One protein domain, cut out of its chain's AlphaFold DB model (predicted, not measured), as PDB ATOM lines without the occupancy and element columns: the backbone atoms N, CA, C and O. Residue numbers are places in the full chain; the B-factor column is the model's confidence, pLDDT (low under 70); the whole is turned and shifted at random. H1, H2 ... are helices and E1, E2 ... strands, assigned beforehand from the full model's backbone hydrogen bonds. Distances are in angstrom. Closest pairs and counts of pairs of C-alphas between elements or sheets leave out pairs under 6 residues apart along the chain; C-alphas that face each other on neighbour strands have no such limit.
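Overview. This is residues 2 to 160 of the 175 residues of an uncharacterized protein of Chromobacterium violaceum (UniProt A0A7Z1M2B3). One sheet of nine antiparallel strands closes into a barrel: E3 to E9 follow each other round the wall, and E1 and E2 fill the place between E9 and E3. The last stretch, with H2 and H3, packs on the outside of the wall near E1, E3 and E4, and a tail with H1 lies at one end. The printed part has 159 residues, with H1, then E1 to E9, then H2 and H3; the class is mostly strand. It is compact, with a radius of gyration of the C-alphas of 15.7 A and spans of 52 by 36 by 30 A.

Along the chain. The longest strand is E3, residues 35 to 51, 42.4 A from C-alpha 35 at (175.895, 233.166, 186.716) to C-alpha 51. Next come E4, residues 54 to 64, 30.9 A; E5, 74 to 82, 24.2 A; E6, 87 to 93, 20.1 A; E7, 103 to 112, 25.8 A; E8, 115 to 126, 32.6 A; and E9, 129 to 140, 30.9 A. The shorter strands are E1, residues 15 to 19, and E2, residues 25 to 30. H1 has residues 4 to 7, from C-alpha 4 at (206.652, 208.243, 159.371); H2 has 145 to 148; H3 has 157 to 160, ending at C-alpha 160 at (198.877, 240.384, 169.590).

Arrangement. The sheet is branched, strongly twisted and without edge strands. E2 to E9 form a meander, each strand the antiparallel neighbour of the one before; N and O pairs within hydrogen-bond range are N 28 and O 37, 2.8 A; N 44 and O 60, 2.8 A; N 57 and O 78, 2.9 A; N 79 and O 91, 3.0 A; N 90 and O 105, 2.9 A; N 108 and O 119, 2.8 A; N 122 and O 133, 2.9 A. E1 and E2 lie on one side of E3, E4 on the other side. E9 is antiparallel to E2, with N 29 and O 130 at 2.8 A, and to E1, with N 18 and O 138 at 2.9 A. E1 and E3 are antiparallel, with N 17 and O 45 at 2.9 A. E3 bends by 74 degrees at residue 48. H3 is on the sheet at a height of 8.1 A, only just over none of its strands, with two C-alphas each on E3 and E4. H2 touches H3, the closest C-alphas being those of Trp 147 and Val 157, 5.2 A. H1 and H2 only graze the sheet. Each helix is too short for an O i to N i+4 pair.

Size, cuts and confidence. The C-alphas farthest apart, of Ser 2 and Asp 33, are 52.1 A apart. The printed part has no cut, and no link is long. Mean pLDDT of the printed part is 91.5; it is under 70 at residues 2 to 4, 67, 69, 96 to 100 and 126 to 127.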
ATOM      1  N   SER A   2     205.532 203.497 163.153       53.00
ATOM      2  CA  SER A   2     206.680 203.809 162.286       53.00
ATOM      3  C   SER A   2     207.143 205.256 162.483       53.00
ATOM      4  O   SER A   2     206.346 206.106 162.884       53.00
ATOM      5  N   ASP A   3     208.402 205.553 162.149       59.41
ATOM      6  CA  ASP A   3     208.954 206.918 162.190       59.41
ATOM      7  C   ASP A   3     208.167 207.907 161.311       59.41
ATOM      8  O   ASP A   3     208.035 209.077 161.665       59.41
ATOM      9  N   SER A   4     207.529 207.429 160.230       62.50
ATOM     10  CA  SER A   4     206.652 208.243 159.371       62.50
ATOM     11  C   SER A   4     205.510 208.913 160.140       62.50
ATOM     12  O   SER A   4     205.139 210.039 159.831       62.50
ATOM     13  N   ASN A   5     204.980 208.251 161.173       72.56
ATOM     14  CA  ASN A   5     203.822 208.736 161.923       72.56
ATOM     15  C   ASN A   5     204.168 209.899 162.862       72.56
ATOM     16  O   ASN A   5     203.271 210.603 163.322       72.56
ATOM     17  N   ARG A   6     205.457 210.085 163.177       78.06
ATOM     18  CA  ARG A   6     205.950 211.158 164.054       78.06
ATOM     19  C   ARG A   6     206.316 212.434 163.296       78.06
ATOM     20  O   ARG A   6     206.496 213.464 163.932       78.06
ATOM     21  N   ALA A   7     206.430 212.366 161.969       83.62
ATOM     22  CA  ALA A   7     206.728 213.506 161.105       83.62
ATOM     23  C   ALA A   7     205.500 214.022 160.335       83.62
ATOM     24  O   ALA A   7     205.603 215.047 159.667       83.62
ATOM     25  N   THR A   8     204.344 213.351 160.451       88.50
ATOM     26  CA  THR A   8     203.086 213.674 159.749       88.50
ATOM     27  C   THR A   8     202.701 215.153 159.824       88.50
ATOM     28  O   THR A   8     202.141 215.692 158.877       88.50
ATOM     29  N   TRP A   9     203.016 215.812 160.941       94.06
ATOM     30  CA  TRP A   9     202.565 217.169 161.247       94.06
ATOM     31  C   TRP A   9     203.700 218.199 161.257       94.06
ATOM     32  O   TRP A   9     203.587 219.236 161.904       94.06
ATOM     33  N   ASN A  10     204.804 217.926 160.552       94.12
ATOM     34  CA  ASN A  10     205.956 218.830 160.487       94.12
ATOM     35  C   ASN A  10     205.616 220.233 159.953       94.12
ATOM     36  O   ASN A  10     206.282 221.193 160.329       94.12
ATOM     37  N   PHE A  11     204.565 220.360 159.139       94.25
ATOM     38  CA  PHE A  11     204.105 221.641 158.606       94.25
ATOM     39  C   PHE A  11     203.574 222.598 159.679       94.25
ATOM     40  O   PHE A  11     203.386 223.767 159.377       94.25
ATOM     41  N   LEU A  12     203.314 222.129 160.908       96.81
ATOM     42  CA  LEU A  12     202.902 223.003 162.008       96.81
ATOM     43  C   LEU A  12     204.008 223.984 162.419       96.81
ATOM     44  O   LEU A  12     203.701 225.007 163.020       96.81
ATOM     45  N   ALA A  13     205.280 223.691 162.138       97.69
ATOM     46  CA  ALA A  13     206.360 224.621 162.448       97.69
ATOM     47  C   ALA A  13     206.260 225.899 161.601       97.69
ATOM     48  O   ALA A  13     206.005 225.829 160.402       97.69
ATOM     49  N   ASP A  14     206.518 227.039 162.243       98.12
ATOM     50  CA  ASP A  14     206.453 228.387 161.667       98.12
ATOM     51  C   ASP A  14     205.068 228.723 161.085       98.12
ATOM     52  O   ASP A  14     204.916 229.205 159.962       98.12
ATOM     53  N   THR A  15     204.017 228.420 161.856       98.50
ATOM     54  CA  THR A  15     202.627 228.707 161.469       98.50
ATOM     55  C   THR A  15     201.887 229.529 162.511       98.50
ATOM     56  O   THR A  15     202.055 229.343 163.720       98.50
ATOM     57  N   TYR A  16     201.019 230.419 162.032       98.69
ATOM     58  CA  TYR A  16     200.204 231.295 162.863       98.69
ATOM     59  C   TYR A  16     198.747 230.882 162.769       98.69
ATOM     60  O   TYR A  16     198.256 230.582 161.685       98.69
ATOM     61  N   TRP A  17     198.061 230.871 163.902       98.56
ATOM     62  CA  TRP A  17     196.683 230.412 164.009       98.56
ATOM     63  C   TRP A  17     195.866 231.432 164.774       98.56
ATOM     64  O   TRP A  17     196.352 231.984 165.757       98.56
ATOM     65  N   TYR A  18     194.622 231.651 164.370       98.44
ATOM     66  CA  TYR A  18     193.727 232.586 165.042       98.44
ATOM     67  C   TYR A  18     192.323 232.000 165.199       98.44
ATOM     68  O   TYR A  18     191.884 231.172 164.395       98.44
ATOM     69  N   VAL A  19     191.622 232.432 166.247       97.75
ATOM     70  CA  VAL A  19     190.191 232.156 166.428       97.75
ATOM     71  C   VAL A  19     189.394 232.978 165.419       97.75
ATOM     72  O   VAL A  19     189.590 234.189 165.308       97.75
ATOM     73  N   THR A  20     188.507 232.313 164.681       95.56
ATOM     74  CA  THR A  20     187.671 232.945 163.654       95.56
ATOM     75  C   THR A  20     186.426 233.603 164.256       95.56
ATOM     76  O   THR A  20     185.997 233.239 165.346       95.56
ATOM     77  N   GLN A  21     185.814 234.551 163.534       95.38
ATOM     78  CA  GLN A  21     184.647 235.317 164.009       95.38
ATOM     79  C   GLN A  21     183.520 234.457 164.622       95.38
ATOM     80  O   GLN A  21     183.034 234.829 165.691       95.38
ATOM     81  N   PRO A  22     183.073 233.340 164.005       95.69
ATOM     82  CA  PRO A  22     181.980 232.534 164.561       95.69
ATOM     83  C   PRO A  22     182.329 231.868 165.895       95.69
ATOM     84  O   PRO A  22     181.431 231.558 166.672       95.69
ATOM     85  N   ASP A  23     183.623 231.680 166.150       96.88
ATOM     86  CA  ASP A  23     184.161 230.934 167.282       96.88
ATOM     87  C   ASP A  23     184.707 231.854 168.389       96.88
ATOM     88  O   ASP A  23     185.269 231.372 169.366       96.88
ATOM     89  N   LEU A  24     184.547 233.179 168.273       96.31
ATOM     90  CA  LEU A  24     184.917 234.136 169.326       96.31
ATOM     91  C   LEU A  24     184.150 233.966 170.650       96.31
ATOM     92  O   LEU A  24     184.754 234.216 171.694       96.31
ATOM     93  N   PRO A  25     182.850 233.596 170.669       96.50
ATOM     94  CA  PRO A  25     182.116 233.489 171.925       96.50
ATOM     95  C   PRO A  25     182.700 232.425 172.868       96.50
ATOM     96  O   PRO A  25     182.713 231.232 172.563       96.50
ATOM     97  N   ALA A  26     183.113 232.856 174.058       96.00
ATOM     98  CA  ALA A  26     183.561 232.014 175.161       96.00
ATOM     99  C   ALA A  26     182.584 232.123 176.341       96.00
ATOM    100  O   ALA A  26     182.083 233.206 176.656       96.00
ATOM    101  N   LEU A  27     182.298 231.001 177.001       96.19
ATOM    102  CA  LEU A  27     181.345 230.943 178.106       96.19
ATOM    103  C   LEU A  27     182.074 231.142 179.434       96.19
ATOM    104  O   LEU A  27     182.903 230.320 179.821       96.19
ATOM    105  N   ARG A  28     181.732 232.199 180.163       94.50
ATOM    106  CA  ARG A  28     182.214 232.452 181.519       94.50
ATOM    107  C   ARG A  28     181.195 231.960 182.539       94.50
ATOM    108  O   ARG A  28     180.008 232.256 182.434       94.50
ATOM    109  N   PHE A  29     181.684 231.263 183.558       94.75
ATOM    110  CA  PHE A  29     180.953 230.914 184.768       94.75
ATOM    111  C   PHE A  29     181.535 231.663 185.972       94.75
ATOM    112  O   PHE A  29     182.728 231.538 186.270       94.75
ATOM    113  N   ASP A  30     180.689 232.426 186.661       92.94
ATOM    114  CA  ASP A  30     180.997 233.070 187.937       92.94
ATOM    115  C   ASP A  30     180.372 232.256 189.086       92.94
ATOM    116  O   ASP A  30     179.142 232.182 189.178       92.94
ATOM    117  N   PRO A  31     181.174 231.622 189.964       91.56
ATOM    118  CA  PRO A  31     180.651 230.827 191.071       91.56
ATOM    119  C   PRO A  31     180.115 231.671 192.237       91.56
ATOM    120  O   PRO A  31     179.382 231.131 193.063       91.56
ATOM    121  N   GLY A  32     180.488 232.952 192.339       91.94
ATOM    122  CA  GLY A  32     180.005 233.859 193.383       91.94
ATOM    123  C   GLY A  32     178.545 234.237 193.161       91.94
ATOM    124  O   GLY A  32     177.737 234.134 194.083       91.94
ATOM    125  N   ASP A  33     178.207 234.570 191.915       92.25
ATOM    126  CA  ASP A  33     176.839 234.904 191.502       92.25
ATOM    127  C   ASP A  33     176.068 233.696 190.938       92.25
ATOM    128  O   ASP A  33     174.871 233.788 190.658       92.25
ATOM    129  N   ASN A  34     176.744 232.550 190.772       94.81
ATOM    130  CA  ASN A  34     176.239 231.363 190.073       94.81
ATOM    131  C   ASN A  34     175.641 231.717 188.697       94.81
ATOM    132  O   ASN A  34     174.546 231.278 188.331       94.81
ATOM    133  N   ALA A  35     176.360 232.555 187.952       94.56
ATOM    134  CA  ALA A  35     175.895 233.166 186.716       94.56
ATOM    135  C   ALA A  35     176.745 232.734 185.519       94.56
ATOM    136  O   ALA A  35     177.948 232.486 185.632       94.56
ATOM    137  N   LEU A  36     176.099 232.667 184.354       95.56
ATOM    138  CA  LEU A  36     176.751 232.454 183.067       95.56
ATOM    139  C   LEU A  36     176.706 233.744 182.253       95.56
ATOM    140  O   LEU A  36     175.653 234.376 182.146       95.56
ATOM    141  N   SER A  37     177.827 234.100 181.639       94.00
ATOM    142  CA  SER A  37     177.918 235.214 180.699       94.00
ATOM    143  C   SER A  37     178.786 234.846 179.501       94.00
ATOM    144  O   SER A  37     179.631 233.955 179.567       94.00
ATOM    145  N   TRP A  38     178.554 235.517 178.377       94.56
ATOM    146  CA  TRP A  38     179.395 235.378 177.193       94.56
ATOM    147  C   TRP A  38     180.498 236.428 177.215       94.56
ATOM    148  O   TRP A  38     180.237 237.584 177.544       94.56
ATOM    149  N   GLN A  39     181.699 236.026 176.824       93.50
ATOM    150  CA  GLN A  39     182.836 236.896 176.539       93.50
ATOM    151  C   GLN A  39     183.285 236.668 175.092       93.50
ATOM    152  O   GLN A  39     182.962 235.641 174.493       93.50
ATOM    153  N   SER A  40     184.020 237.618 174.525       94.38
ATOM    154  CA  SER A  40     184.758 237.413 173.279       94.38
ATOM    155  C   SER A  40     186.194 237.027 173.621       94.38
ATOM    156  O   SER A  40     186.856 237.740 174.379       94.38
ATOM    157  N   ASP A  41     186.666 235.907 173.080       95.25
ATOM    158  CA  ASP A  41     188.045 235.434 173.209       95.25
ATOM    159  C   ASP A  41     188.730 235.459 171.839       95.25
ATOM    160  O   ASP A  41     188.580 234.547 171.016       95.25
ATOM    161  N   GLN A  42     189.503 236.520 171.591       96.69
ATOM    162  CA  GLN A  42     190.438 236.517 170.476       96.69
ATOM    163  C   GLN A  42     191.760 235.912 170.932       96.69
ATOM    164  O   GLN A  42     192.533 236.535 171.664       96.69
ATOM    165  N   THR A  43     192.062 234.737 170.394       97.25
ATOM    166  CA  THR A  43     193.328 234.047 170.627       97.25
ATOM    167  C   THR A  43     194.130 233.910 169.332       97.25
ATOM    168  O   THR A  43     193.567 233.653 168.262       97.25
ATOM    169  N   VAL A  44     195.448 234.089 169.447       98.44
ATOM    170  CA  VAL A  44     196.452 233.897 168.393       98.44
ATOM    171  C   VAL A  44     197.549 232.973 168.899       98.44
ATOM    172  O   VAL A  44     198.069 233.164 170.000       98.44
ATOM    173  N   TRP A  45     197.942 232.001 168.082       98.62
ATOM    174  CA  TRP A  45     199.121 231.172 168.308       98.62
ATOM    175  C   TRP A  45     200.156 231.419 167.228       98.62
ATOM    176  O   TRP A  45     199.808 231.581 166.062       98.62
ATOM    177  N   HIS A  46     201.422 231.339 167.614       98.75
ATOM    178  CA  HIS A  46     202.507 231.056 166.688       98.75
ATOM    179  C   HIS A  46     203.191 229.774 167.150       98.75
ATOM    180  O   HIS A  46     203.775 229.727 168.236       98.75
ATOM    181  N   ILE A  47     203.102 228.727 166.334       98.69
ATOM    182  CA  ILE A  47     203.814 227.470 166.545       98.69
ATOM    183  C   ILE A  47     205.189 227.616 165.897       98.69
ATOM    184  O   ILE A  47     205.341 227.434 164.696       98.69
ATOM    185  N   SER A  48     206.199 227.955 166.693       98.38
ATOM    186  CA  SER A  48     207.554 228.230 166.202       98.38
ATOM    187  C   SER A  48     208.362 226.977 165.870       98.38
ATOM    188  O   SER A  48     209.378 227.059 165.188       98.38
ATOM    189  N   GLY A  49     207.972 225.814 166.394       97.50
ATOM    190  CA  GLY A  49     208.749 224.597 166.203       97.50
ATOM    191  C   GLY A  49     207.950 223.319 166.380       97.50
ATOM    192  O   GLY A  49     206.930 223.278 167.068       97.50
ATOM    193  N   TYR A  50     208.450 222.267 165.736       97.06
ATOM    194  CA  TYR A  50     207.879 220.928 165.744       97.06
ATOM    195  C   TYR A  50     208.992 219.878 165.734       97.06
ATOM    196  O   TYR A  50     209.982 220.009 165.011       97.06
ATOM    197  N   ARG A  51     208.808 218.791 166.486       94.81
ATOM    198  CA  ARG A  51     209.659 217.600 166.436       94.81
ATOM    199  C   ARG A  51     208.904 216.378 166.947       94.81
ATOM    200  O   ARG A  51     208.473 216.350 168.091       94.81
ATOM    201  N   ASN A  52     208.818 215.322 166.141       93.81
ATOM    202  CA  ASN A  52     208.354 213.990 166.555       93.81
ATOM    203  C   ASN A  52     206.962 213.927 167.227       93.81
ATOM    204  O   ASN A  52     206.762 213.135 168.153       93.81
ATOM    205  N   GLY A  53     206.008 214.740 166.770       95.00
ATOM    206  CA  GLY A  53     204.678 214.862 167.380       95.00
ATOM    207  C   GLY A  53     204.609 215.841 168.553       95.00
ATOM    208  O   GLY A  53     203.538 216.007 169.121       95.00
ATOM    209  N   TYR A  54     205.708 216.505 168.903       97.25
ATOM    210  CA  TYR A  54     205.751 217.602 169.868       97.25
ATOM    211  C   TYR A  54     205.863 218.928 169.124       97.25
ATOM    212  O   TYR A  54     206.541 219.005 168.100       97.25
ATOM    213  N   PHE A  55     205.232 219.973 169.641       97.94
ATOM    214  CA  PHE A  55     205.336 221.323 169.100       97.94
ATOM    215  C   PHE A  55     205.343 222.361 170.212       97.94
ATOM    216  O   PHE A  55     204.900 222.103 171.334       97.94
ATOM    217  N   TRP A  56     205.891 223.530 169.911       98.44
ATOM    218  CA  TRP A  56     206.041 224.613 170.872       98.44
ATOM    219  C   TRP A  56     205.996 225.968 170.183       98.44
ATOM    220  O   TRP A  56     206.220 226.091 168.975       98.44
ATOM    221  N   GLY A  57     205.719 226.993 170.977       98.25
ATOM    222  CA  GLY A  57     205.675 228.368 170.523       98.25
ATOM    223  C   GLY A  57     205.034 229.271 171.556       98.25
ATOM    224  O   GLY A  57     205.264 229.118 172.759       98.25
ATOM    225  N   VAL A  58     204.224 230.212 171.093       98.19
ATOM    226  CA  VAL A  58     203.594 231.223 171.941       98.19
ATOM    227  C   VAL A  58     202.110 231.344 171.637       98.19
ATOM    228  O   VAL A  58     201.636 231.014 170.550       98.19
ATOM    229  N   CYS A  59     201.383 231.824 172.633       97.44
ATOM    230  CA  CYS A  59     199.967 232.115 172.576       97.44
ATOM    231  C   CYS A  59     199.731 233.504 173.160       97.44
ATOM    232  O   CYS A  59     200.327 233.867 174.178       97.44
ATOM    233  N   SER A  60     198.832 234.250 172.538       96.94
ATOM    234  CA  SER A  60     198.302 235.494 173.066       96.94
ATOM    235  C   SER A  60     196.787 235.445 173.021       96.94
ATOM    236  O   SER A  60     196.213 235.125 171.981       96.94
ATOM    237  N   ALA A  61     196.152 235.733 174.151       95.12
ATOM    238  CA  ALA A  61     194.701 235.717 174.281       95.12
ATOM    239  C   ALA A  61     194.209 237.040 174.861       95.12
ATOM    240  O   ALA A  61     194.772 237.542 175.842       95.12
ATOM    241  N   LEU A  62     193.143 237.575 174.281       94.56
ATOM    242  CA  LEU A  62     192.453 238.762 174.752       94.56
ATOM    243  C   LEU A  62     190.984 238.413 175.000       94.56
ATOM    244  O   LEU A  62     190.210 238.235 174.062       94.56
ATOM    245  N   LEU A  63     190.624 238.346 176.282       92.88
ATOM    246  CA  LEU A  63     189.244 238.205 176.733       92.88
ATOM    247  C   LEU A  63     188.631 239.590 176.918       92.88
ATOM    248  O   LEU A  63     189.186 240.417 177.644       92.88
ATOM    249  N   THR A  64     187.482 239.823 176.294       91.38
ATOM    250  CA  THR A  64     186.720 241.072 176.410       91.38
ATOM    251  C   THR A  64     185.265 240.783 176.742       91.38
ATOM    252  O   THR A  64     184.674 239.817 176.250       91.38
ATOM    253  N   ASP A  65     184.679 241.622 177.592       86.19
ATOM    254  CA  ASP A  65     183.241 241.586 177.829       86.19
ATOM    255  C   ASP A  65     182.494 242.175 176.619       86.19
ATOM    256  O   ASP A  65     183.032 243.040 175.918       86.19
ATOM    257  N   PRO A  66     181.250 241.746 176.348       75.62
ATOM    258  CA  PRO A  66     180.469 242.270 175.234       75.62
ATOM    259  C   PRO A  66     180.352 243.800 175.286       75.62
ATOM    260  O   PRO A  66     179.853 244.361 176.260       75.62
ATOM    261  N   GLY A  67     180.793 244.475 174.222       67.25
ATOM    262  CA  GLY A  67     180.745 245.937 174.110       67.25
ATOM    263  C   GLY A  67     181.861 246.688 174.845       67.25
ATOM    264  O   GLY A  67     181.867 247.917 174.810       67.25
ATOM    265  N   ALA A  68     182.801 245.990 175.490       76.25
ATOM    266  CA  ALA A  68     184.023 246.604 175.992       76.25
ATOM    267  C   ALA A  68     185.019 246.814 174.840       76.25
ATOM    268  O   ALA A  68     185.262 245.906 174.047       76.25
ATOM    269  N   GLU A  69     185.616 248.003 174.766       69.62
ATOM    270  CA  GLU A  69     186.719 248.288 173.847       69.62
ATOM    271  C   GLU A  69     188.052 248.314 174.601       69.62
ATOM    272  O   GLU A  69     188.160 248.855 175.704       69.62
ATOM    273  N   GLY A  70     189.085 247.755 173.973       73.31
ATOM    274  CA  GLY A  70     190.442 247.733 174.505       73.31
ATOM    275  C   GLY A  70     190.752 246.542 175.415       73.31
ATOM    276  O   GLY A  70     189.962 245.619 175.595       73.31
ATOM    277  N   GLY A  71     191.971 246.549 175.950       84.44
ATOM    278  CA  GLY A  71     192.525 245.479 176.773       84.44
ATOM    279  C   GLY A  71     193.934 245.094 176.331       84.44
ATOM    280  O   GLY A  71     194.375 245.413 175.225       84.44
ATOM    281  N   THR A  72     194.660 244.430 177.225       90.19
ATOM    282  CA  THR A  72     196.036 243.995 176.974       90.19
ATOM    283  C   THR A  72     196.045 242.507 176.645       90.19
ATOM    284  O   THR A  72     195.586 241.716 177.480       90.19
ATOM    285  N   PRO A  73     196.577 242.092 175.484       94.19
ATOM    286  CA  PRO A  73     196.753 240.681 175.173       94.19
ATOM    287  C   PRO A  73     197.604 239.976 176.236       94.19
ATOM    288  O   PRO A  73     198.598 240.504 176.737       94.19
ATOM    289  N   GLN A  74     197.181 238.784 176.641       93.06
ATOM    290  CA  GLN A  74     197.830 238.016 177.696       93.06
ATOM    291  C   GLN A  74     198.709 236.929 177.071       93.06
ATOM    292  O   GLN A  74     198.208 235.896 176.617       93.06
ATOM    293  N   LEU A  75     200.022 237.150 177.109       94.88
ATOM    294  CA  LEU A  75     201.027 236.248 176.549       94.88
ATOM    295  C   LEU A  75     201.266 235.010 177.418       94.88
ATOM    296  O   LEU A  75     201.272 235.079 178.656       94.88
ATOM    297  N   ARG A  76     201.491 233.874 176.752       95.00
ATOM    298  CA  ARG A  76     201.832 232.573 177.339       95.00
ATOM    299  C   ARG A  76     202.761 231.802 176.405       95.00
ATOM    300  O   ARG A  76     202.652 231.899 175.184       95.00
ATOM    301  N   SER A  77     203.621 230.972 176.976       96.25
ATOM    302  CA  SER A  77     204.286 229.909 176.226       96.25
ATOM    303  C   SER A  77     203.285 228.802 175.906       96.25
ATOM    304  O   SER A  77     202.425 228.475 176.725       96.25
ATOM    305  N   LEU A  78     203.422 228.217 174.725       96.69
ATOM    306  CA  LEU A  78     202.637 227.091 174.242       96.69
ATOM    307  C   LEU A  78     203.561 225.881 174.106       96.69
ATOM    308  O   LEU A  78     204.608 225.964 173.461       96.69
ATOM    309  N   VAL A  79     203.151 224.747 174.669       97.44
ATOM    310  CA  VAL A  79     203.760 223.435 174.418       97.44
ATOM    311  C   VAL A  79     202.658 222.414 174.188       97.44
ATOM    312  O   VAL A  79     201.650 222.411 174.894       97.44
ATOM    313  N   GLY A  80     202.821 221.553 173.193       97.62
ATOM    314  CA  GLY A  80     201.770 220.630 172.802       97.62
ATOM    315  C   GLY A  80     202.280 219.344 172.185       97.62
ATOM    316  O   GLY A  80     203.445 219.204 171.808       97.62
ATOM    317  N   THR A  81     201.361 218.393 172.088       97.94
ATOM    318  CA  THR A  81     201.549 217.127 171.392       97.94
ATOM    319  C   THR A  81     200.431 216.906 170.395       97.94
ATOM    320  O   THR A  81     199.276 217.237 170.667       97.94
ATOM    321  N   VAL A  82     200.772 216.292 169.269       97.50
ATOM    322  CA  VAL A  82     199.840 215.835 168.249       97.50
ATOM    323  C   VAL A  82     200.106 214.364 167.943       97.50
ATOM    324  O   VAL A  82     201.235 213.957 167.653       97.50
ATOM    325  N   THR A  83     199.070 213.539 168.036       95.81
ATOM    326  CA  THR A  83     199.152 212.126 167.658       95.81
ATOM    327  C   THR A  83     199.109 211.971 166.140       95.81
ATOM    328  O   THR A  83     198.700 212.869 165.409       95.81
ATOM    329  N   ALA A  84     199.500 210.804 165.629       92.31
ATOM    330  CA  ALA A  84     199.495 210.542 164.187       92.31
ATOM    331  C   ALA A  84     198.103 210.683 163.539       92.31
ATOM    332  O   ALA A  84     198.010 211.032 162.368       92.31
ATOM    333  N   ASP A  85     197.031 210.442 164.298       92.75
ATOM    334  CA  ASP A  85     195.638 210.608 163.867       92.75
ATOM    335  C   ASP A  85     195.075 212.019 164.131       92.75
ATOM    336  O   ASP A  85     193.878 212.255 163.943       92.75
ATOM    337  N   GLY A  86     195.927 212.955 164.556       95.44
ATOM    338  CA  GLY A  86     195.617 214.374 164.683       95.44
ATOM    339  C   GLY A  86     195.029 214.794 166.027       95.44
ATOM    340  O   GLY A  86     194.599 215.936 166.135       95.44
ATOM    341  N   ALA A  87     194.979 213.937 167.051       97.88
ATOM    342  CA  ALA A  87     194.527 214.355 168.380       97.88
ATOM    343  C   ALA A  87     195.547 215.313 169.012       97.88
ATOM    344  O   ALA A  87     196.748 215.037 169.010       97.88
ATOM    345  N   LEU A  88     195.060 216.429 169.549       98.12
ATOM    346  CA  LEU A  88     195.855 217.509 170.124       98.12
ATOM    347  C   LEU A  88     195.690 217.557 171.643       98.12
ATOM    348  O   LEU A  88     194.579 217.453 172.168       98.12
ATOM    349  N   GLN A  89     196.800 217.804 172.331       98.19
ATOM    350  CA  GLN A  89     196.830 218.285 173.709       98.19
ATOM    351  C   GLN A  89     197.814 219.451 173.769       98.19
ATOM    352  O   GLN A  89     198.950 219.315 173.315       98.19
ATOM    353  N   ILE A  90     197.389 220.586 174.320       98.06
ATOM    354  CA  ILE A  90     198.198 221.808 174.396       98.06
ATOM    355  C   ILE A  90     198.123 222.369 175.808       98.06
ATOM    356  O   ILE A  90     197.037 222.475 176.374       98.06
ATOM    357  N   SER A  91     199.266 222.761 176.357       96.12
ATOM    358  CA  SER A  91     199.362 223.494 177.613       96.12
ATOM    359  C   SER A  91     199.883 224.907 177.364       96.12
ATOM    360  O   SER A  91     200.874 225.104 176.656       96.12
ATOM    361  N   PHE A  92     199.225 225.884 177.983       94.75
ATOM    362  CA  PHE A  92     199.592 227.292 177.942       94.75
ATOM    363  C   PHE A  92     200.083 227.723 179.316       94.75
ATOM    364  O   PHE A  92     199.351 227.648 180.307       94.75
ATOM    365  N   VAL A  93     201.329 228.178 179.368       92.00
ATOM    366  CA  VAL A  93     202.049 228.457 180.610       92.00
ATOM    367  C   VAL A  93     202.430 229.930 180.632       92.00
ATOM    368  O   VAL A  93     203.041 230.439 179.694       92.00
ATOM    369  N   ARG A  94     202.054 230.633 181.700       85.88
ATOM    370  CA  ARG A  94     202.528 231.996 181.956       85.88
ATOM    371  C   ARG A  94     203.863 231.938 182.704       85.88
ATOM    372  O   ARG A  94     204.075 231.042 183.518       85.88
ATOM    373  N   ASP A  95     204.743 232.900 182.441       71.62
ATOM    374  CA  ASP A  95     206.009 233.017 183.166       71.62
ATOM    375  C   ASP A  95     205.786 233.219 184.677       71.62
ATOM    376  O   ASP A  95     204.846 233.900 185.098       71.62
ATOM    377  N   GLY A  96     206.621 232.575 185.496       67.50
ATOM    378  CA  GLY A  96     206.547 232.611 186.961       67.50
ATOM    379  C   GLY A  96     205.264 232.033 187.575       67.50
ATOM    380  O   GLY A  96     205.032 232.199 188.773       67.50
ATOM    381  N   ALA A  97     204.410 231.381 186.785       62.84
ATOM    382  CA  ALA A  97     203.081 230.996 187.227       62.84
ATOM    383  C   ALA A  97     203.075 229.639 187.962       62.84
ATOM    384  O   ALA A  97     203.782 228.697 187.595       62.84
ATOM    385  N   LEU A  98     202.272 229.533 189.027       62.28
ATOM    386  CA  LEU A  98     202.072 228.279 189.768       62.28
ATOM    387  C   LEU A  98     201.399 227.232 188.865       62.28
ATOM    388  O   LEU A  98     200.653 227.593 187.955       62.28
ATOM    389  N   ARG A  99     201.605 225.934 189.138       61.06
ATOM    390  CA  ARG A  99     201.023 224.827 188.341       61.06
ATOM    391  C   ARG A  99     199.515 224.977 188.095       61.06
ATOM    392  O   ARG A  99     199.050 224.638 187.014       61.06
ATOM    393  N   ASP A 100     198.789 225.555 189.046       58.81
ATOM    394  CA  ASP A 100     197.328 225.719 189.005       58.81
ATOM    395  C   ASP A 100     196.847 226.804 188.020       58.81
ATOM    396  O   ASP A 100     195.650 226.981 187.813       58.81
ATOM    397  N   SER A 101     197.773 227.533 187.393       73.19
ATOM    398  CA  SER A 101     197.488 228.559 186.379       73.19
ATOM    399  C   SER A 101     197.740 228.095 184.940       73.19
ATOM    400  O   SER A 101     197.569 228.872 183.997       73.19
ATOM    401  N   VAL A 102     198.158 226.836 184.760       88.69
ATOM    402  CA  VAL A 102     198.362 226.240 183.437       88.69
ATOM    403  C   VAL A 102     197.008 225.918 182.817       88.69
ATOM    404  O   VAL A 102     196.234 225.122 183.346       88.69
ATOM    405  N   ILE A 103     196.746 226.500 181.651       92.38
ATOM    406  CA  ILE A 103     195.566 226.178 180.847       92.38
ATOM    407  C   ILE A 103     195.918 224.953 180.013       92.38
ATOM    408  O   ILE A 103     196.952 224.949 179.349       92.38
ATOM    409  N   THR A 104     195.075 223.923 180.027       93.88
ATOM    410  CA  THR A 104     195.239 222.762 179.143       93.88
ATOM    411  C   THR A 104     194.021 222.634 178.245       93.88
ATOM    412  O   THR A 104     192.887 222.628 178.722       93.88
ATOM    413  N   GLY A 105     194.272 222.552 176.943       95.94
ATOM    414  CA  GLY A 105     193.267 222.326 175.919       95.94
ATOM    415  C   GLY A 105     193.453 220.977 175.241       95.94
ATOM    416  O   GLY A 105     194.575 220.481 175.098       95.94
ATOM    417  N   PHE A 106     192.343 220.411 174.788       98.19
ATOM    418  CA  PHE A 106     192.300 219.176 174.014       98.19
ATOM    419  C   PHE A 106     191.586 219.434 172.697       98.19
ATOM    420  O   PHE A 106     190.705 220.290 172.617       98.19
ATOM    421  N   GLY A 107     191.940 218.696 171.658       97.81
ATOM    422  CA  GLY A 107     191.339 218.944 170.360       97.81
ATOM    423  C   GLY A 107     191.764 217.977 169.283       97.81
ATOM    424  O   GLY A 107     192.280 216.890 169.554       97.81
ATOM    425  N   ARG A 108     191.541 218.392 168.040       97.88
ATOM    426  CA  ARG A 108     191.963 217.658 166.858       97.88
ATOM    427  C   ARG A 108     192.373 218.610 165.745       97.88
ATOM    428  O   ARG A 108     191.716 219.621 165.504       97.88
ATOM    429  N   LEU A 109     193.428 218.237 165.039       95.94
ATOM    430  CA  LEU A 109     193.784 218.806 163.755       95.94
ATOM    431  C   LEU A 109     192.957 218.100 162.673       95.94
ATOM    432  O   LEU A 109     193.018 216.875 162.532       95.94
ATOM    433  N   LEU A 110     192.149 218.858 161.941       93.50
ATOM    434  CA  LEU A 110     191.242 218.338 160.918       93.50
ATOM    435  C   LEU A 110     191.271 219.215 159.672       93.50
ATOM    436  O   LEU A 110     191.618 220.390 159.751       93.50
ATOM    437  N   GLN A 111     190.903 218.650 158.524       91.06
ATOM    438  CA  GLN A 111     190.678 219.440 157.318       91.06
ATOM    439  C   GLN A 111     189.213 219.858 157.230       91.06
ATOM    440  O   GLN A 111     188.318 219.020 157.342       91.06
ATOM    441  N   TRP A 112     188.983 221.143 156.986       82.25
ATOM    442  CA  TRP A 112     187.674 221.718 156.715       82.25
ATOM    443  C   TRP A 112     187.789 222.668 155.519       82.25
ATOM    444  O   TRP A 112     188.520 223.657 155.562       82.25
ATOM    445  N   ASP A 113     187.067 222.344 154.442       85.44
ATOM    446  CA  ASP A 113     187.063 223.081 153.170       85.44
ATOM    447  C   ASP A 113     188.455 223.165 152.526       85.44
ATOM    448  O   ASP A 113     188.843 224.166 151.938       85.44
ATOM    449  N   GLY A 114     189.219 222.073 152.637       88.62
ATOM    450  CA  GLY A 114     190.558 221.955 152.055       88.62
ATOM    451  C   GLY A 114     191.670 222.617 152.870       88.62
ATOM    452  O   GLY A 114     192.837 222.490 152.508       88.62
ATOM    453  N   GLU A 115     191.340 223.256 153.990       91.12
ATOM    454  CA  GLU A 115     192.307 223.891 154.884       91.12
ATOM    455  C   GLU A 115     192.376 223.174 156.229       91.12
ATOM    456  O   GLU A 115     191.405 222.573 156.688       91.12
ATOM    457  N   TRP A 116     193.531 223.256 156.885       94.56
ATOM    458  CA  TRP A 116     193.687 222.738 158.237       94.56
ATOM    459  C   TRP A 116     193.035 223.665 159.262       94.56
ATOM    460  O   TRP A 116     193.187 224.885 159.212       94.56
ATOM    461  N   ALA A 117     192.352 223.061 160.228       96.25
ATOM    462  CA  ALA A 117     191.801 223.725 161.393       96.25
ATOM    463  C   ALA A 117     192.227 222.989 162.667       96.25
ATOM    464  O   ALA A 117     192.178 221.756 162.741       96.25
ATOM    465  N   CYS A 118     192.610 223.757 163.684       97.38
ATOM    466  CA  CYS A 118     192.781 223.259 165.043       97.38
ATOM    467  C   CYS A 118     191.447 223.419 165.772       97.38
ATOM    468  O   CYS A 118     191.138 224.505 166.264       97.38
ATOM    469  N   GLN A 119     190.651 222.354 165.838       97.50
ATOM    470  CA  GLN A 119     189.436 222.338 166.647       97.50
ATOM    471  C   GLN A 119     189.802 222.019 168.090       97.50
ATOM    472  O   GLN A 119     190.315 220.937 168.372       97.50
ATOM    473  N   MET A 120     189.550 222.950 168.998       98.06
ATOM    474  CA  MET A 120     190.088 222.917 170.352       98.06
ATOM    475  C   MET A 120     189.007 223.264 171.364       98.06
ATOM    476  O   MET A 120     188.150 224.102 171.107       98.06
ATOM    477  N   GLN A 121     189.077 222.629 172.530       97.12
ATOM    478  CA  GLN A 121     188.320 222.994 173.721       97.12
ATOM    479  C   GLN A 121     189.289 223.194 174.880       97.12
ATOM    480  O   GLN A 121     190.223 222.403 175.058       97.12
ATOM    481  N   MET A 122     189.085 224.243 175.665       94.56
ATOM    482  CA  MET A 122     189.912 224.522 176.832       94.56
ATOM    483  C   MET A 122     189.149 225.268 177.911       94.56
ATOM    484  O   MET A 122     188.103 225.871 177.670       94.56
ATOM    485  N   THR A 123     189.740 225.246 179.101       92.12
ATOM    486  CA  THR A 123     189.209 225.927 180.268       92.12
ATOM    487  C   THR A 123     190.301 226.769 180.905       92.12
ATOM    488  O   THR A 123     191.354 226.250 181.279       92.12
ATOM    489  N   ALA A 124     190.036 228.060 181.059       87.75
ATOM    490  CA  ALA A 124     190.916 229.006 181.720       87.75
ATOM    491  C   ALA A 124     190.307 229.446 183.052       87.75
ATOM    492  O   ALA A 124     189.186 229.948 183.107       87.75
ATOM    493  N   ALA A 125     191.060 229.272 184.136       80.12
ATOM    494  CA  ALA A 125     190.728 229.912 185.399       80.12
ATOM    495  C   ALA A 125     191.175 231.381 185.344       80.12
ATOM    496  O   ALA A 125     192.318 231.679 184.990       80.12
ATOM    497  N   ALA A 126     190.282 232.291 185.714       69.38
ATOM    498  CA  ALA A 126     190.594 233.695 185.946       69.38
ATOM    499  C   ALA A 126     190.134 234.077 187.357       69.38
ATOM    500  O   ALA A 126     189.331 233.378 187.975       69.38
ATOM    501  N   SER A 127     190.643 235.183 187.902       65.62
ATOM    502  CA  SER A 127     190.197 235.669 189.210       65.62
ATOM    503  C   SER A 127     188.672 235.845 189.215       65.62
ATOM    504  O   SER A 127     188.138 236.646 188.445       65.62
ATOM    505  N   GLY A 128     187.987 235.076 190.065       75.31
ATOM    506  CA  GLY A 128     186.534 235.134 190.231       75.31
ATOM    507  C   GLY A 128     185.713 234.304 189.242       75.31
ATOM    508  O   GLY A 128     184.504 234.467 189.214       75.31
ATOM    509  N   GLY A 129     186.307 233.424 188.427       85.88
ATOM    510  CA  GLY A 129     185.500 232.580 187.543       85.88
ATOM    511  C   GLY A 129     186.275 231.599 186.672       85.88
ATOM    512  O   GLY A 129     187.499 231.470 186.746       85.88
ATOM    513  N   GLN A 130     185.526 230.902 185.826       91.69
ATOM    514  CA  GLN A 130     186.050 229.940 184.871       91.69
ATOM    515  C   GLN A 130     185.517 230.250 183.475       91.69
ATOM    516  O   GLN A 130     184.309 230.336 183.280       91.69
ATOM    517  N   THR A 131     186.416 230.397 182.510       93.38
ATOM    518  CA  THR A 131     186.064 230.597 181.104       93.38
ATOM    519  C   THR A 131     186.289 229.295 180.350       93.38
ATOM    520  O   THR A 131     187.372 228.713 180.415       93.38
ATOM    521  N   LEU A 132     185.260 228.829 179.652       95.38
ATOM    522  CA  LEU A 132     185.307 227.704 178.733       95.38
ATOM    523  C   LEU A 132     185.267 228.249 177.312       95.38
ATOM    524  O   LEU A 132     184.414 229.075 176.982       95.38
ATOM    525  N   HIS A 133     186.155 227.754 176.459       96.81
ATOM    526  CA  HIS A 133     186.201 228.166 175.063       96.81
ATOM    527  C   HIS A 133     186.350 226.953 174.156       96.81
ATOM    528  O   HIS A 133     187.188 226.079 174.393       96.81
ATOM    529  N   TRP A 134     185.501 226.899 173.134       96.94
ATOM    530  CA  TRP A 134     185.590 225.957 172.029       96.94
ATOM    531  C   TRP A 134     185.738 226.762 170.745       96.94
ATOM    532  O   TRP A 134     184.968 227.694 170.528       96.94
ATOM    533  N   ALA A 135     186.715 226.409 169.915       97.12
ATOM    534  CA  ALA A 135     186.979 227.132 168.680       97.12
ATOM    535  C   ALA A 135     187.619 226.247 167.612       97.12
ATOM    536  O   ALA A 135     188.380 225.324 167.920       97.12
ATOM    537  N   ASN A 136     187.367 226.577 166.346       96.00
ATOM    538  CA  ASN A 136     188.141 226.113 165.203       96.00
ATOM    539  C   ASN A 136     189.103 227.233 164.813       96.00
ATOM    540  O   ASN A 136     188.728 228.231 164.191       96.00
ATOM    541  N   MET A 137     190.369 227.069 165.180       97.50
ATOM    542  CA  MET A 137     191.393 228.019 164.768       97.50
ATOM    543  C   MET A 137     191.826 227.736 163.335       97.50
ATOM    544  O   MET A 137     192.043 226.578 162.965       97.50
ATOM    545  N   ARG A 138     191.978 228.797 162.546       97.25
ATOM    546  CA  ARG A 138     192.462 228.745 161.161       97.25
ATOM    547  C   ARG A 138     193.875 229.283 161.081       97.25
ATOM    548  O   ARG A 138     194.252 230.149 161.871       97.25
ATOM    549  N   GLN A 139     194.634 228.782 160.115       97.19
ATOM    550  CA  GLN A 139     195.946 229.332 159.819       97.19
ATOM    551  C   GLN A 139     195.809 230.734 159.190       97.19
ATOM    552  O   GLN A 139     194.849 231.011 158.473       97.19
ATOM    553  N   THR A 140     196.761 231.615 159.477       97.88
ATOM    554  CA  THR A 140     196.931 232.932 158.848       97.88
ATOM    555  C   THR A 140     198.420 233.194 158.611       97.88
ATOM    556  O   THR A 140     199.278 232.497 159.164       97.88
ATOM    557  N   ARG A 141     198.748 234.154 157.751       97.81
ATOM    558  CA  ARG A 141     200.123 234.536 157.393       97.81
ATOM    559  C   ARG A 141     200.167 235.962 156.833       97.81
ATOM    560  O   ARG A 141     199.131 236.465 156.399       97.81
ATOM    561  N   PRO A 142     201.357 236.588 156.755       98.25
ATOM    562  CA  PRO A 142     201.508 237.890 156.114       98.25
ATOM    563  C   PRO A 142     200.843 237.943 154.732       98.25
ATOM    564  O   PRO A 142     201.112 237.100 153.874       98.25
ATOM    565  N   GLY A 143     199.990 238.949 154.534       97.62
ATOM    566  CA  GLY A 143     199.208 239.153 153.313       97.62
ATOM    567  C   GLY A 143     197.767 238.631 153.372       97.62
ATOM    568  O   GLY A 143     196.967 239.014 152.518       97.62
ATOM    569  N   ASP A 144     197.410 237.810 154.362       97.56
ATOM    570  CA  ASP A 144     196.013 237.448 154.610       97.56
ATOM    571  C   ASP A 144     195.292 238.595 155.352       97.56
ATOM    572  O   ASP A 144     195.882 239.203 156.243       97.56
ATOM    573  N   PRO A 145     193.995 238.863 155.101       96.88
ATOM    574  CA  PRO A 145     193.263 239.907 155.830       96.88
ATOM    575  C   PRO A 145     193.268 239.724 157.356       96.88
ATOM    576  O   PRO A 145     193.324 240.699 158.100       96.88
ATOM    577  N   SER A 146     193.242 238.471 157.824       96.62
ATOM    578  CA  SER A 146     193.283 238.135 159.252       96.62
ATOM    579  C   SER A 146     194.645 238.372 159.905       96.62
ATOM    580  O   SER A 146     194.729 238.376 161.131       96.62
ATOM    581  N   TRP A 147     195.704 238.556 159.112       98.38
ATOM    582  CA  TRP A 147     197.026 238.910 159.617       98.38
ATOM    583  C   TRP A 147     197.060 240.353 160.105       98.38
ATOM    584  O   TRP A 147     197.572 240.628 161.190       98.38
ATOM    585  N   ASP A 148     196.481 241.254 159.315       97.88
ATOM    586  CA  ASP A 148     196.481 242.689 159.586       97.88
ATOM    587  C   ASP A 148     195.333 243.098 160.519       97.88
ATOM    588  O   ASP A 148     195.488 244.037 161.295       97.88
ATOM    589  N   GLN A 149     194.198 242.389 160.475       96.38
ATOM    590  CA  GLN A 149     193.026 242.691 161.295       96.38
ATOM    591  C   GLN A 149     192.344 241.416 161.799       96.38
ATOM    592  O   GLN A 149     191.682 240.695 161.048       96.38
ATOM    593  N   LEU A 150     192.445 241.167 163.103       96.44
ATOM    594  CA  LEU A 150     191.769 240.042 163.737       96.44
ATOM    595  C   LEU A 150     190.268 240.320 163.954       96.44
ATOM    596  O   LEU A 150     189.877 241.460 164.197       96.44
ATOM    597  N   PRO A 151     189.408 239.288 163.899       94.56
ATOM    598  CA  PRO A 151     187.954 239.462 163.942       94.56
ATOM    599  C   PRO A 151     187.408 239.950 165.296       94.56
ATOM    600  O   PRO A 151     186.429 240.692 165.347       94.56
ATOM    601  N   GLY A 152     188.022 239.544 166.406       91.19
ATOM    602  CA  GLY A 152     187.543 239.831 167.761       91.19
ATOM    603  C   GLY A 152     188.198 241.032 168.433       91.19
ATOM    604  O   GLY A 152     188.024 241.206 169.638       91.19
ATOM    605  N   THR A 153     189.003 241.814 167.709       90.50
ATOM    606  CA  THR A 153     189.792 242.909 168.286       90.50
ATOM    607  C   THR A 153     190.260 243.918 167.230       90.50
ATOM    608  O   THR A 153     190.129 243.689 166.032       90.50
ATOM    609  N   GLY A 154     190.826 245.040 167.680       87.94
ATOM    610  CA  GLY A 154     191.501 246.033 166.842       87.94
ATOM    611  C   GLY A 154     192.947 245.678 166.468       87.94
ATOM    612  O   GLY A 154     193.541 246.395 165.674       87.94
ATOM    613  N   TYR A 155     193.515 244.615 167.043       95.38
ATOM    614  CA  TYR A 155     194.912 244.214 166.842       95.38
ATOM    615  C   TYR A 155     195.151 243.406 165.556       95.38
ATOM    616  O   TYR A 155     194.310 242.602 165.137       95.38
ATOM    617  N   SER A 156     196.361 243.549 165.011       97.81
ATOM    618  CA  SER A 156     196.952 242.610 164.055       97.81
ATOM    619  C   SER A 156     197.561 241.387 164.765       97.81
ATOM    620  O   SER A 156     197.709 241.357 165.993       97.81
ATOM    621  N   VAL A 157     197.948 240.356 164.006       98.44
ATOM    622  CA  VAL A 157     198.701 239.205 164.539       98.44
ATOM    623  C   VAL A 157     200.041 239.634 165.159       98.44
ATOM    624  O   VAL A 157     200.310 239.210 166.288       98.44
ATOM    625  N   PRO A 158     200.872 240.476 164.505       98.38
ATOM    626  CA  PRO A 158     202.075 241.024 165.127       98.38
ATOM    627  C   PRO A 158     201.813 241.757 166.445       98.38
ATOM    628  O   PRO A 158     202.524 241.493 167.413       98.38
ATOM    629  N   ASP A 159     200.778 242.602 166.516       97.75
ATOM    630  CA  ASP A 159     200.472 243.358 167.741       97.75
ATOM    631  C   ASP A 159     200.052 242.426 168.885       97.75
ATOM    632  O   ASP A 159     200.486 242.588 170.025       97.75
ATOM    633  N   MET A 160     199.253 241.392 168.591       97.56
ATOM    634  CA  MET A 160     198.877 240.384 169.590       97.56
ATOM    635  C   MET A 160     200.092 239.645 170.158       97.56
ATOM    636  O   MET A 160     200.061 239.227 171.317       97.56
TER     637      MET A 160